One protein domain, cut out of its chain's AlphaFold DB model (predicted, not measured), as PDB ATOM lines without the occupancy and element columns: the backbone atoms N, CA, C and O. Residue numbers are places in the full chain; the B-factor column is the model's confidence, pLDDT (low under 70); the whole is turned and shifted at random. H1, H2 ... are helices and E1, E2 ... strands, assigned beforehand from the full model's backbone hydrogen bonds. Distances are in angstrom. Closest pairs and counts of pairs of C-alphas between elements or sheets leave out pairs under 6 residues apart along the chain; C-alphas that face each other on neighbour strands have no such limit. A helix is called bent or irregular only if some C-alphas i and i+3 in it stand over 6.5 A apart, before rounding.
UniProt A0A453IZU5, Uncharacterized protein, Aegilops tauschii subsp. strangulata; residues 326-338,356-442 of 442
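AT A GLANCE: This is residues 326 to 338 and 356 to 442 of the 442 residues of an uncharacterized protein of Aegilops tauschii subsp. strangulata (UniProt A0A453IZU5). The long helix H4 runs through the middle; the chain folds back beside it through H5 and H6, H7 crosses near its first residues, H1 packs on H5, and a two-strand hairpin, E1 and E2, reaches away. The printed part has 100 residues, with named helices H1 to H7, then antiparallel strands E1 and E2; the class is mostly helix. It is only just compact, close to loose, with a radius of gyration of the C-alphas of 15.2 A and spans of 47 by 36 by 27 A.

HOW THE PARTS SIT: H1, residues 326 to 332, touches H5, residues 394 to 402, at a shallow tilt of 30 degrees, the same way; their closest C-alphas, of Cys 326 and Val 396, are 5.5 A apart. The hub is H4, residues 372 to 391. H2, residues 357 to 360, only just touches H4, with 3 pairs of C-alphas within 8 A, the closest Ser 359 and Ala 373 at 6.7 A. H3, residues 365 to 368, is close to H4 but not clearly touching; the closest C-alphas, of Asp 368 and Leu 374, are 7.6 A apart. H4 and H5 form a helical hairpin, only just touching with 3 such pairs, the closest Ser 389 and Val 397 at 6.2 A. H6, residues 404 to 411, touches residues 375 to 382 of H4 alone, the closest C-alphas being Leu 379 and Leu 407 at 6.8 A. H7, residues 414 to 422, touches residues 375 to 376 of H4 alone, at a steep tilt of 54 degrees; the C-alphas of Pro 376 and Val 416 are closest, at 5.8 A. In the hairpin of E1, residues 424 to 429, and E2, residues 436 to 441, N 425 and O 440 are within hydrogen-bond range at 2.7 A. Every O i to N i+4 pair is within range in H1, H5, H6 and H7, and 12 of 16 in H4; H2 and H3 are too short for such a pair.

IN THESE COORDINATES: H1 begins at C-alpha 326 (119.747, 114.484, 130.081). H4 is 30.0 A long and irregular, C-alphas 387 and 390 being 7.5 A apart. E1 is 14.4 A long; E2, 16.1 A, ends at C-alpha 441 (111.697, 142.606, 126.849).

THE WHOLE: Residues 339 to 355 are not printed; C-alphas 338 and 356 are 24.9 A apart across the cut. Of the links printed whole, none is long. The farthest C-alphas, of Ala 338 and Asp 432, are 47.6 A apart. Mean pLDDT of the printed part is 70.3; 46 residues are under 70, among them 418 to 442.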
ATOM      1  N   CYS A 326     120.055 114.163 128.689       89.44
ATOM      2  CA  CYS A 326     119.747 114.484 130.081       89.44
ATOM      3  C   CYS A 326     121.005 114.904 130.860       89.44
ATOM      4  O   CYS A 326     120.960 115.894 131.584       89.44
ATOM      5  N   GLN A 327     122.144 114.233 130.654       87.75
ATOM      6  CA  GLN A 327     123.431 114.620 131.256       87.75
ATOM      7  C   GLN A 327     123.882 116.027 130.844       87.75
ATOM      8  O   GLN A 327     124.383 116.779 131.679       87.75
ATOM      9  N   LEU A 328     123.681 116.410 129.579       88.62
ATOM     10  CA  LEU A 328     123.980 117.764 129.104       88.62
ATOM     11  C   LEU A 328     123.164 118.808 129.882       88.62
ATOM     12  O   LEU A 328     123.728 119.788 130.375       88.62
ATOM     13  N   VAL A 329     121.856 118.574 130.035       87.38
ATOM     14  CA  VAL A 329     120.955 119.448 130.809       87.38
ATOM     15  C   VAL A 329     121.348 119.495 132.286       87.38
ATOM     16  O   VAL A 329     121.354 120.571 132.885       87.38
ATOM     17  N   GLN A 330     121.703 118.352 132.875       83.75
ATOM     18  CA  GLN A 330     122.122 118.263 134.274       83.75
ATOM     19  C   GLN A 330     123.394 119.070 134.523       83.75
ATOM     20  O   GLN A 330     123.393 119.948 135.385       83.75
ATOM     21  N   TYR A 331     124.431 118.865 133.710       81.50
ATOM     22  CA  TYR A 331     125.708 119.568 133.836       81.50
ATOM     23  C   TYR A 331     125.581 121.088 133.738       81.50
ATOM     24  O   TYR A 331     126.246 121.825 134.470       81.50
ATOM     25  N   PHE A 332     124.713 121.572 132.847       74.62
ATOM     26  CA  PHE A 332     124.479 123.003 132.676       74.62
ATOM     27  C   PHE A 332     124.020 123.686 133.986       74.62
ATOM     28  O   PHE A 332     124.251 124.880 134.178       74.62
ATOM     29  N   LEU A 333     123.410 122.929 134.910       67.12
ATOM     30  CA  LEU A 333     122.756 123.436 136.126       67.12
ATOM     31  C   LEU A 333     123.172 122.665 137.398       67.12
ATOM     32  O   LEU A 333     122.470 122.702 138.409       67.12
ATOM     33  N   GLU A 334     124.293 121.938 137.359       64.12
ATOM     34  CA  GLU A 334     124.723 121.005 138.417       64.12
ATOM     35  C   GLU A 334     125.320 121.700 139.656       64.12
ATOM     36  O   GLU A 334     125.251 121.161 140.756       64.12
ATOM     37  N   ASN A 335     125.855 122.919 139.526       53.50
ATOM     38  CA  ASN A 335     126.668 123.546 140.584       53.50
ATOM     39  C   ASN A 335     125.946 124.573 141.480       53.50
ATOM     40  O   ASN A 335     126.584 125.160 142.354       53.50
ATOM     41  N   GLU A 336     124.639 124.779 141.317       52.88
ATOM     42  CA  GLU A 336     123.889 125.786 142.095       52.88
ATOM     43  C   GLU A 336     123.145 125.188 143.306       52.88
ATOM     44  O   GLU A 336     122.836 125.897 144.258       52.88
ATOM     45  N   GLU A 337     122.893 123.873 143.328       43.12
ATOM     46  CA  GLU A 337     122.183 123.204 144.437       43.12
ATOM     47  C   GLU A 337     123.060 123.020 145.692       43.12
ATOM     48  O   GLU A 337     122.541 122.955 146.807       43.12
ATOM     49  N   ALA A 338     124.388 122.980 145.539       42.19
ATOM     50  CA  ALA A 338     125.328 122.805 146.652       42.19
ATOM     51  C   ALA A 338     125.565 124.092 147.467       42.19
ATOM     52  O   ALA A 338     126.003 124.026 148.616       42.19
ATOM     53  N   SER A 356     133.984 141.319 134.022       64.19
ATOM     54  CA  SER A 356     135.388 141.525 133.649       64.19
ATOM     55  C   SER A 356     135.739 140.542 132.537       64.19
ATOM     56  O   SER A 356     135.395 139.359 132.602       64.19
ATOM     57  N   LEU A 357     136.428 141.018 131.507       68.31
ATOM     58  CA  LEU A 357     136.809 140.208 130.356       68.31
ATOM     59  C   LEU A 357     137.570 138.933 130.773       68.31
ATOM     60  O   LEU A 357     137.277 137.840 130.298       68.31
ATOM     61  N   GLY A 358     138.456 139.047 131.769       68.38
ATOM     62  CA  GLY A 358     139.184 137.907 132.336       68.38
ATOM     63  C   GLY A 358     138.288 136.845 132.984       68.38
ATOM     64  O   GLY A 358     138.651 135.674 132.993       68.38
ATOM     65  N   SER A 359     137.103 137.223 133.482       72.31
ATOM     66  CA  SER A 359     136.138 136.272 134.042       72.31
ATOM     67  C   SER A 359     135.359 135.505 132.967       72.31
ATOM     68  O   SER A 359     135.099 134.325 133.166       72.31
ATOM     69  N   ILE A 360     135.036 136.119 131.820       78.69
ATOM     70  CA  ILE A 360     134.335 135.431 130.715       78.69
ATOM     71  C   ILE A 360     135.224 134.343 130.105       78.69
ATOM     72  O   ILE A 360     134.753 133.247 129.819       78.69
ATOM     73  N   PHE A 361     136.500 134.656 129.872       80.25
ATOM     74  CA  PHE A 361     137.402 133.804 129.091       80.25
ATOM     75  C   PHE A 361     138.320 132.911 129.942       80.25
ATOM     76  O   PHE A 361     139.233 132.286 129.398       80.25
ATOM     77  N   SER A 362     138.100 132.840 131.260       72.06
ATOM     78  CA  SER A 362     138.872 131.978 132.165       72.06
ATOM     79  C   SER A 362     138.872 130.522 131.683       72.06
ATOM     80  O   SER A 362     137.882 130.047 131.135       72.06
ATOM     81  N   LEU A 363     140.010 129.828 131.818       55.34
ATOM     82  CA  LEU A 363     140.334 128.628 131.035       55.34
ATOM     83  C   LEU A 363     139.778 127.294 131.560       55.34
ATOM     84  O   LEU A 363     139.990 126.277 130.901       55.34
ATOM     85  N   ASP A 364     139.072 127.281 132.692       59.94
ATOM     86  CA  ASP A 364     138.707 126.041 133.381       59.94
ATOM     87  C   ASP A 364     137.185 125.763 133.334       59.94
ATOM     88  O   ASP A 364     136.416 126.435 134.029       59.94
ATOM     89  N   PRO A 365     136.736 124.754 132.556       53.53
ATOM     90  CA  PRO A 365     135.320 124.414 132.413       53.53
ATOM     91  C   PRO A 365     134.661 123.934 133.718       53.53
ATOM     92  O   PRO A 365     133.444 124.073 133.854       53.53
ATOM     93  N   ASP A 366     135.425 123.408 134.683       54.34
ATOM     94  CA  ASP A 366     134.887 122.990 135.984       54.34
ATOM     95  C   ASP A 366     134.785 124.182 136.966       54.34
ATOM     96  O   ASP A 366     133.946 124.180 137.876       54.34
ATOM     97  N   VAL A 367     135.575 125.245 136.754       52.44
ATOM     98  CA  VAL A 367     135.486 126.522 137.495       52.44
ATOM     99  C   VAL A 367     134.397 127.433 136.917       52.44
ATOM    100  O   VAL A 367     133.724 128.131 137.681       52.44
ATOM    101  N   ASP A 368     134.160 127.388 135.604       51.97
ATOM    102  CA  ASP A 368     133.196 128.245 134.896       51.97
ATOM    103  C   ASP A 368     131.768 128.105 135.440       51.97
ATOM    104  O   ASP A 368     131.063 129.099 135.627       51.97
ATOM    105  N   ASN A 369     131.348 126.897 135.831       50.41
ATOM    106  CA  ASN A 369     130.021 126.700 136.416       50.41
ATOM    107  C   ASN A 369     129.826 127.409 137.776       50.41
ATOM    108  O   ASN A 369     128.681 127.536 138.207       50.41
ATOM    109  N   ARG A 370     130.893 127.880 138.439       54.56
ATOM    110  CA  ARG A 370     130.846 128.641 139.706       54.56
ATOM    111  C   ARG A 370     131.001 130.150 139.511       54.56
ATOM    112  O   ARG A 370     130.946 130.907 140.481       54.56
ATOM    113  N   ASN A 371     131.234 130.596 138.280       65.69
ATOM    114  CA  ASN A 371     131.499 131.991 137.997       65.69
ATOM    115  C   ASN A 371     130.192 132.795 137.962       65.69
ATOM    116  O   ASN A 371     129.392 132.671 137.032       65.69
ATOM    117  N   ARG A 372     129.992 133.665 138.963       65.38
ATOM    118  CA  ARG A 372     128.811 134.543 139.043       65.38
ATOM    119  C   ARG A 372     128.644 135.438 137.807       65.38
ATOM    120  O   ARG A 372     127.513 135.761 137.458       65.38
ATOM    121  N   ALA A 373     129.734 135.773 137.111       65.88
ATOM    122  CA  ALA A 373     129.703 136.570 135.881       65.88
ATOM    123  C   ALA A 373     128.967 135.874 134.716       65.88
ATOM    124  O   ALA A 373     128.506 136.534 133.786       65.88
ATOM    125  N   LEU A 374     128.827 134.543 134.758       76.56
ATOM    126  CA  LEU A 374     128.154 133.765 133.714       76.56
ATOM    127  C   LEU A 374     126.662 133.534 133.996       76.56
ATOM    128  O   LEU A 374     125.955 133.057 133.112       76.56
ATOM    129  N   LEU A 375     126.149 133.877 135.187       78.69
ATOM    130  CA  LEU A 375     124.745 133.626 135.557       78.69
ATOM    131  C   LEU A 375     123.733 134.268 134.587       78.69
ATOM    132  O   LEU A 375     122.802 133.574 134.176       78.69
ATOM    133  N   PRO A 376     123.913 135.528 134.134       79.06
ATOM    134  CA  PRO A 376     123.043 136.107 133.112       79.06
ATOM    135  C   PRO A 376     123.043 135.323 131.790       79.06
ATOM    136  O   PRO A 376     121.991 135.116 131.191       79.06
ATOM    137  N   ALA A 377     124.203 134.827 131.350       84.31
ATOM    138  CA  ALA A 377     124.294 134.000 130.147       84.31
ATOM    139  C   ALA A 377     123.643 132.626 130.351       84.31
ATOM    140  O   ALA A 377     122.957 132.140 129.453       84.31
ATOM    141  N   LYS A 378     123.776 132.025 131.546       85.38
ATOM    142  CA  LYS A 378     123.070 130.782 131.884       85.38
ATOM    143  C   LYS A 378     121.548 130.952 131.779       85.38
ATOM    144  O   LYS A 378     120.868 130.072 131.260       85.38
ATOM    145  N   LEU A 379     121.011 132.092 132.216       84.56
ATOM    146  CA  LEU A 379     119.589 132.402 132.062       84.56
ATOM    147  C   LEU A 379     119.170 132.433 130.583       84.56
ATOM    148  O   LEU A 379     118.199 131.774 130.227       84.56
ATOM    149  N   ILE A 380     119.912 133.138 129.720       85.00
ATOM    150  CA  ILE A 380     119.608 133.215 128.277       85.00
ATOM    151  C   ILE A 380     119.608 131.820 127.639       85.00
ATOM    152  O   ILE A 380     118.667 131.460 126.932       85.00
ATOM    153  N   VAL A 381     120.628 131.007 127.919       88.06
ATOM    154  CA  VAL A 381     120.726 129.641 127.381       88.06
ATOM    155  C   VAL A 381     119.581 128.757 127.889       88.06
ATOM    156  O   VAL A 381     119.025 127.967 127.129       88.06
ATOM    157  N   PHE A 382     119.176 128.908 129.152       87.81
ATOM    158  CA  PHE A 382     118.023 128.184 129.684       87.81
ATOM    159  C   PHE A 382     116.712 128.605 129.011       87.81
ATOM    160  O   PHE A 382     115.910 127.750 128.642       87.81
ATOM    161  N   LEU A 383     116.500 129.909 128.807       86.12
ATOM    162  CA  LEU A 383     115.341 130.427 128.073       86.12
ATOM    163  C   LEU A 383     115.309 129.899 126.633       86.12
ATOM    164  O   LEU A 383     114.241 129.542 126.129       86.12
ATOM    165  N   HIS A 384     116.472 129.768 125.990       89.31
ATOM    166  CA  HIS A 384     116.584 129.103 124.691       89.31
ATOM    167  C   HIS A 384     116.132 127.636 124.765       89.31
ATOM    168  O   HIS A 384     115.293 127.221 123.966       89.31
ATOM    169  N   PHE A 385     116.580 126.868 125.769       89.25
ATOM    170  CA  PHE A 385     116.106 125.492 125.981       89.25
ATOM    171  C   PHE A 385     114.589 125.400 126.197       89.25
ATOM    172  O   PHE A 385     113.948 124.512 125.634       89.25
ATOM    173  N   LEU A 386     113.996 126.329 126.954       87.62
ATOM    174  CA  LEU A 386     112.540 126.402 127.113       87.62
ATOM    175  C   LEU A 386     111.839 126.698 125.784       87.62
ATOM    176  O   LEU A 386     110.823 126.077 125.474       87.62
ATOM    177  N   THR A 387     112.400 127.596 124.975       88.69
ATOM    178  CA  THR A 387     111.843 127.978 123.669       88.69
ATOM    179  C   THR A 387     111.833 126.799 122.695       88.69
ATOM    180  O   THR A 387     110.865 126.608 121.960       88.69
ATOM    181  N   ILE A 388     112.877 125.964 122.706       89.81
ATOM    182  CA  ILE A 388     112.946 124.770 121.851       89.81
ATOM    183  C   ILE A 388     112.292 123.530 122.474       89.81
ATOM    184  O   ILE A 388     112.199 122.519 121.777       89.81
ATOM    185  N   SER A 389     111.826 123.594 123.728       90.56
ATOM    186  CA  SER A 389     111.262 122.455 124.471       90.56
ATOM    187  C   SER A 389     110.154 121.678 123.752       90.56
ATOM    188  O   SER A 389     110.158 120.455 123.882       90.56
ATOM    189  N   PRO A 390     109.276 122.284 122.918       90.56
ATOM    190  CA  PRO A 390     108.285 121.512 122.162       90.56
ATOM    191  C   PRO A 390     108.899 120.520 121.160       90.56
ATOM    192  O   PRO A 390     108.203 119.635 120.675       90.56
ATOM    193  N   ASN A 391     110.183 120.683 120.826       89.31
ATOM    194  CA  ASN A 391     110.931 119.828 119.905       89.31
ATOM    195  C   ASN A 391     111.905 118.877 120.627       89.31
ATOM    196  O   ASN A 391     112.766 118.292 119.968       89.31
ATOM    197  N   LEU A 392     111.843 118.790 121.960       90.88
ATOM    198  CA  LEU A 392     112.711 117.936 122.770       90.88
ATOM    199  C   LEU A 392     111.967 116.681 123.234       90.88
ATOM    200  O   LEU A 392     110.741 116.676 123.335       90.88
ATOM    201  N   ASP A 393     112.730 115.633 123.544       92.00
ATOM    202  CA  ASP A 393     112.204 114.414 124.163       92.00
ATOM    203  C   ASP A 393     111.581 114.730 125.541       92.00
ATOM    204  O   ASP A 393     112.086 115.585 126.277       92.00
ATOM    205  N   GLU A 394     110.493 114.048 125.911       93.06
ATOM    206  CA  GLU A 394     109.721 114.339 127.133       93.06
ATOM    207  C   GLU A 394     110.594 114.274 128.395       93.06
ATOM    208  O   GLU A 394     110.519 115.142 129.263       93.06
ATOM    209  N   GLU A 395     111.488 113.293 128.477       93.06
ATOM    210  CA  GLU A 395     112.393 113.114 129.608       93.06
ATOM    211  C   GLU A 395     113.384 114.274 129.738       93.06
ATOM    212  O   GLU A 395     113.687 114.709 130.850       93.06
ATOM    213  N   VAL A 396     113.835 114.837 128.615       91.69
ATOM    214  CA  VAL A 396     114.679 116.038 128.605       91.69
ATOM    215  C   VAL A 396     113.891 117.244 129.116       91.69
ATOM    216  O   VAL A 396     114.413 118.033 129.904       91.69
ATOM    217  N   VAL A 397     112.625 117.381 128.712       92.50
ATOM    218  CA  VAL A 397     111.732 118.443 129.207       92.50
ATOM    219  C   VAL A 397     111.491 118.301 130.712       92.50
ATOM    220  O   VAL A 397     111.487 119.301 131.436       92.50
ATOM    221  N   ILE A 398     111.348 117.073 131.213       91.50
ATOM    222  CA  ILE A 398     111.240 116.791 132.648       91.50
ATOM    223  C   ILE A 398     112.526 117.204 133.379       91.50
ATOM    224  O   ILE A 398     112.440 117.864 134.416       91.50
ATOM    225  N   GLU A 399     113.710 116.880 132.851       90.06
ATOM    226  CA  GLU A 399     114.987 117.314 133.440       90.06
ATOM    227  C   GLU A 399     115.132 118.842 133.455       90.06
ATOM    228  O   GLU A 399     115.508 119.409 134.481       90.06
ATOM    229  N   LEU A 400     114.751 119.531 132.374       88.88
ATOM    230  CA  LEU A 400     114.702 120.999 132.344       88.88
ATOM    231  C   LEU A 400     113.739 121.545 133.408       88.88
ATOM    232  O   LEU A 400     114.074 122.480 134.136       88.88
ATOM    233  N   SER A 401     112.566 120.926 133.549       89.00
ATOM    234  CA  SER A 401     111.539 121.339 134.512       89.00
ATOM    235  C   SER A 401     112.022 121.220 135.958       89.00
ATOM    236  O   SER A 401     111.783 122.121 136.763       89.00
ATOM    237  N   LYS A 402     112.773 120.160 136.291       87.81
ATOM    238  CA  LYS A 402     113.396 119.991 137.619       87.81
ATOM    239  C   LYS A 402     114.336 121.145 137.972       87.81
ATOM    240  O   LYS A 402     114.530 121.439 139.148       87.81
ATOM    241  N   LYS A 403     114.892 121.820 136.966       84.94
ATOM    242  CA  LYS A 403     115.852 122.910 137.140       84.94
ATOM    243  C   LYS A 403     115.231 124.309 137.083       84.94
ATOM    244  O   LYS A 403     115.938 125.289 137.308       84.94
ATOM    245  N   LEU A 404     113.912 124.430 136.903       84.00
ATOM    246  CA  LEU A 404     113.208 125.721 136.959       84.00
ATOM    247  C   LEU A 404     113.435 126.459 138.285       84.00
ATOM    248  O   LEU A 404     113.611 127.673 138.289       84.00
ATOM    249  N   GLN A 405     113.495 125.742 139.412       82.62
ATOM    250  CA  GLN A 405     113.764 126.374 140.706       82.62
ATOM    251  C   GLN A 405     115.150 127.033 140.744       82.62
ATOM    252  O   GLN A 405     115.298 128.123 141.293       82.62
ATOM    253  N   CYS A 406     116.156 126.405 140.131       79.50
ATOM    254  CA  CYS A 406     117.493 126.978 140.007       79.50
ATOM    255  C   CYS A 406     117.452 128.295 139.218       79.50
ATOM    256  O   CYS A 406     118.073 129.275 139.623       79.50
ATOM    257  N   LEU A 407     116.675 128.339 138.130       79.19
ATOM    258  CA  LEU A 407     116.461 129.550 137.340       79.19
ATOM    259  C   LEU A 407     115.852 130.683 138.168       79.19
ATOM    260  O   LEU A 407     116.366 131.800 138.179       79.19
ATOM    261  N   LEU A 408     114.767 130.382 138.882       82.44
ATOM    262  CA  LEU A 408     114.075 131.359 139.719       82.44
ATOM    263  C   LEU A 408     114.992 131.887 140.823       82.44
ATOM    264  O   LEU A 408     114.997 133.086 141.085       82.44
ATOM    265  N   ASN A 409     115.822 131.025 141.413       81.31
ATOM    266  CA  ASN A 409     116.820 131.441 142.392       81.31
ATOM    267  C   ASN A 409     117.852 132.407 141.780       81.31
ATOM    268  O   ASN A 409     118.168 133.415 142.409       81.31
ATOM    269  N   MET A 410     118.330 132.169 140.550       77.75
ATOM    270  CA  MET A 410     119.242 133.100 139.862       77.75
ATOM    271  C   MET A 410     118.613 134.487 139.665       77.75
ATOM    272  O   MET A 410     119.293 135.494 139.842       77.75
ATOM    273  N   LEU A 411     117.312 134.549 139.370       77.62
ATOM    274  CA  LEU A 411     116.569 135.806 139.215       77.62
ATOM    275  C   LEU A 411     116.373 136.581 140.525       77.62
ATOM    276  O   LEU A 411     116.046 137.761 140.474       77.62
ATOM    277  N   THR A 412     116.569 135.960 141.693       80.50
ATOM    278  CA  THR A 412     116.512 136.683 142.979       80.50
ATOM    279  C   THR A 412     117.756 137.526 143.253       80.50
ATOM    280  O   THR A 412     117.744 138.366 144.152       80.50
ATOM    281  N   LEU A 413     118.831 137.319 142.487       76.44
ATOM    282  CA  LEU A 413     120.061 138.093 142.607       76.44
ATOM    283  C   LEU A 413     119.864 139.464 141.962       76.44
ATOM    284  O   LEU A 413     119.575 139.540 140.772       76.44
ATOM    285  N   GLU A 414     120.062 140.535 142.731       72.56
ATOM    286  CA  GLU A 414     119.857 141.930 142.303       72.56
ATOM    287  C   GLU A 414     120.559 142.257 140.976       72.56
ATOM    288  O   GLU A 414     119.981 142.858 140.071       72.56
ATOM    289  N   ASP A 415     121.785 141.774 140.823       66.69
ATOM    290  CA  ASP A 415     122.617 141.947 139.638       66.69
ATOM    291  C   ASP A 415     122.034 141.299 138.373       66.69
ATOM    292  O   ASP A 415     122.056 141.879 137.284       66.69
ATOM    293  N   VAL A 416     121.496 140.086 138.517       71.50
ATOM    294  CA  VAL A 416     120.872 139.324 137.425       71.50
ATOM    295  C   VAL A 416     119.480 139.881 137.142       71.50
ATOM    296  O   VAL A 416     119.102 140.042 135.986       71.50
ATOM    297  N   TYR A 417     118.735 140.238 138.184       73.94
ATOM    298  CA  TYR A 417     117.412 140.837 138.079       73.94
ATOM    299  C   TYR A 417     117.456 142.203 137.383       73.94
ATOM    300  O   TYR A 417     116.697 142.448 136.448       73.94
ATOM    301  N   SER A 418     118.387 143.078 137.776       68.00
ATOM    302  CA  SER A 418     118.585 144.380 137.128       68.00
ATOM    303  C   SER A 418     119.002 144.230 135.663       68.00
ATOM    304  O   SER A 418     118.554 144.996 134.811       68.00
ATOM    305  N   PHE A 419     119.810 143.209 135.354       68.06
ATOM    306  CA  PHE A 419     120.148 142.842 133.985       68.06
ATOM    307  C   PHE A 419     118.903 142.444 133.188       68.06
ATOM    308  O   PHE A 419     118.660 143.023 132.135       68.06
ATOM    309  N   VAL A 420     118.099 141.514 133.702       68.62
ATOM    310  CA  VAL A 420     116.870 141.037 133.053       68.62
ATOM    311  C   VAL A 420     115.903 142.181 132.772       68.62
ATOM    312  O   VAL A 420     115.386 142.278 131.665       68.62
ATOM    313  N   LEU A 421     115.727 143.099 133.726       67.81
ATOM    314  CA  LEU A 421     114.869 144.275 133.558       67.81
ATOM    315  C   LEU A 421     115.371 145.260 132.492       67.81
ATOM    316  O   LEU A 421     114.566 145.944 131.862       67.81
ATOM    317  N   GLY A 422     116.691 145.381 132.328       59.56
ATOM    318  CA  GLY A 422     117.309 146.281 131.351       59.56
ATOM    319  C   GLY A 422     117.528 145.654 129.973       59.56
ATOM    320  O   GLY A 422     117.778 146.375 129.001       59.56
ATOM    321  N   CYS A 423     117.454 144.328 129.873       57.44
ATOM    322  CA  CYS A 423     117.748 143.606 128.651       57.44
ATOM    323  C   CYS A 423     116.538 143.446 127.751       57.44
ATOM    324  O   CYS A 423     115.412 143.211 128.178       57.44
ATOM    325  N   HIS A 424     116.829 143.538 126.460       54.34
ATOM    326  CA  HIS A 424     115.925 143.094 125.427       54.34
ATOM    327  C   HIS A 424     116.526 141.811 124.846       54.34
ATOM    328  O   HIS A 424     117.684 141.817 124.429       54.34
ATOM    329  N   ILE A 425     115.779 140.712 124.839       52.09
ATOM    330  CA  ILE A 425     116.143 139.494 124.126       52.09
ATOM    331  C   ILE A 425     116.081 139.801 122.626       52.09
ATOM    332  O   ILE A 425     115.022 140.188 122.111       52.09
ATOM    333  N   PRO A 426     117.191 139.635 121.895       45.84
ATOM    334  CA  PRO A 426     117.150 139.681 120.451       45.84
ATOM    335  C   PRO A 426     116.368 138.476 119.939       45.84
ATOM    336  O   PRO A 426     116.789 137.330 120.074       45.84
ATOM    337  N   THR A 427     115.231 138.737 119.314       52.53
ATOM    338  CA  THR A 427     114.419 137.721 118.652       52.53
ATOM    339  C   THR A 427     114.648 137.857 117.153       52.53
ATOM    340  O   THR A 427     114.300 138.875 116.553       52.53
ATOM    341  N   VAL A 428     115.281 136.866 116.529       48.72
ATOM    342  CA  VAL A 428     115.510 136.878 115.077       48.72
ATOM    343  C   VAL A 428     114.248 136.378 114.384       48.72
ATOM    344  O   VAL A 428     113.927 135.192 114.447       48.72
ATOM    345  N   TYR A 429     113.531 137.272 113.706       46.78
ATOM    346  CA  TYR A 429     112.377 136.891 112.895       46.78
ATOM    347  C   TYR A 429     112.826 136.544 111.471       46.78
ATOM    348  O   TYR A 429     113.473 137.344 110.795       46.78
ATOM    349  N   SER A 430     112.453 135.350 111.001       39.50
ATOM    350  CA  SER A 430     112.489 134.981 109.581       39.50
ATOM    351  C   SER A 430     111.065 134.938 109.044       39.50
ATOM    352  O   SER A 430     110.379 133.929 109.177       39.50
ATOM    353  N   ALA A 431     110.619 136.037 108.444       37.25
ATOM    354  CA  ALA A 431     109.436 136.055 107.591       37.25
ATOM    355  C   ALA A 431     109.747 136.919 106.360       37.25
ATOM    356  O   ALA A 431     109.982 138.117 106.493       37.25
ATOM    357  N   ASP A 432     109.826 136.268 105.193       37.75
ATOM    358  CA  ASP A 432     109.871 136.787 103.811       37.75
ATOM    359  C   ASP A 432     110.889 137.896 103.435       37.75
ATOM    360  O   ASP A 432     110.956 138.319 102.276       37.75
ATOM    361  N   HIS A 433     111.745 138.330 104.361       40.22
ATOM    362  CA  HIS A 433     112.756 139.389 104.224       40.22
ATOM    363  C   HIS A 433     114.095 138.962 104.866       40.22
ATOM    364  O   HIS A 433     114.115 137.968 105.599       40.22
ATOM    365  N   PRO A 434     115.235 139.649 104.603       40.22
ATOM    366  CA  PRO A 434     116.478 139.380 105.333       40.22
ATOM    367  C   PRO A 434     116.224 139.427 106.851       40.22
ATOM    368  O   PRO A 434     115.432 140.262 107.289       40.22
ATOM    369  N   PRO A 435     116.854 138.536 107.640       44.94
ATOM    370  CA  PRO A 435     116.533 138.350 109.053       44.94
ATOM    371  C   PRO A 435     116.607 139.679 109.809       44.94
ATOM    372  O   PRO A 435     117.643 140.343 109.807       44.94
ATOM    373  N   VAL A 436     115.495 140.063 110.440       39.44
ATOM    374  CA  VAL A 436     115.404 141.276 111.259       39.44
ATOM    375  C   VAL A 436     115.521 140.866 112.722       39.44
ATOM    376  O   VAL A 436     114.763 140.020 113.202       39.44
ATOM    377  N   VAL A 437     116.478 141.464 113.429       45.88
ATOM    378  CA  VAL A 437     116.606 141.332 114.883       45.88
ATOM    379  C   VAL A 437     115.569 142.255 115.524       45.88
ATOM    380  O   VAL A 437     115.647 143.473 115.377       45.88
ATOM    381  N   VAL A 438     114.574 141.679 116.197       46.62
ATOM    382  CA  VAL A 438     113.539 142.413 116.936       46.62
ATOM    383  C   VAL A 438     113.789 142.242 118.426       46.62
ATOM    384  O   VAL A 438     113.923 141.132 118.926       46.62
ATOM    385  N   TRP A 439     113.842 143.358 119.135       49.66
ATOM    386  CA  TRP A 439     114.143 143.419 120.559       49.66
ATOM    387  C   TRP A 439     112.868 143.210 121.383       49.66
ATOM    388  O   TRP A 439     111.970 144.051 121.334       49.66
ATOM    389  N   GLN A 440     112.779 142.110 122.132       48.12
ATOM    390  CA  GLN A 440     111.682 141.867 123.076       48.12
ATOM    391  C   GLN A 440     112.170 142.054 124.513       48.12
ATOM    392  O   GLN A 440     113.276 141.621 124.809       48.12
ATOM    393  N   PRO A 441     111.397 142.673 125.418       49.44
ATOM    394  CA  PRO A 441     111.697 142.606 126.849       49.44
ATOM    395  C   PRO A 441     111.798 141.138 127.291       49.44
ATOM    396  O   PRO A 441     111.023 140.318 126.796       49.44
ATOM    397  N   VAL A 442     112.765 140.824 128.161       48.88
ATOM    398  CA  VAL A 442     112.951 139.477 128.740       48.88
ATOM    399  C   VAL A 442     111.700 139.005 129.474       48.88
ATOM    400  O   VAL A 442     111.120 139.820 130.230       48.88
TER     401      VAL A 442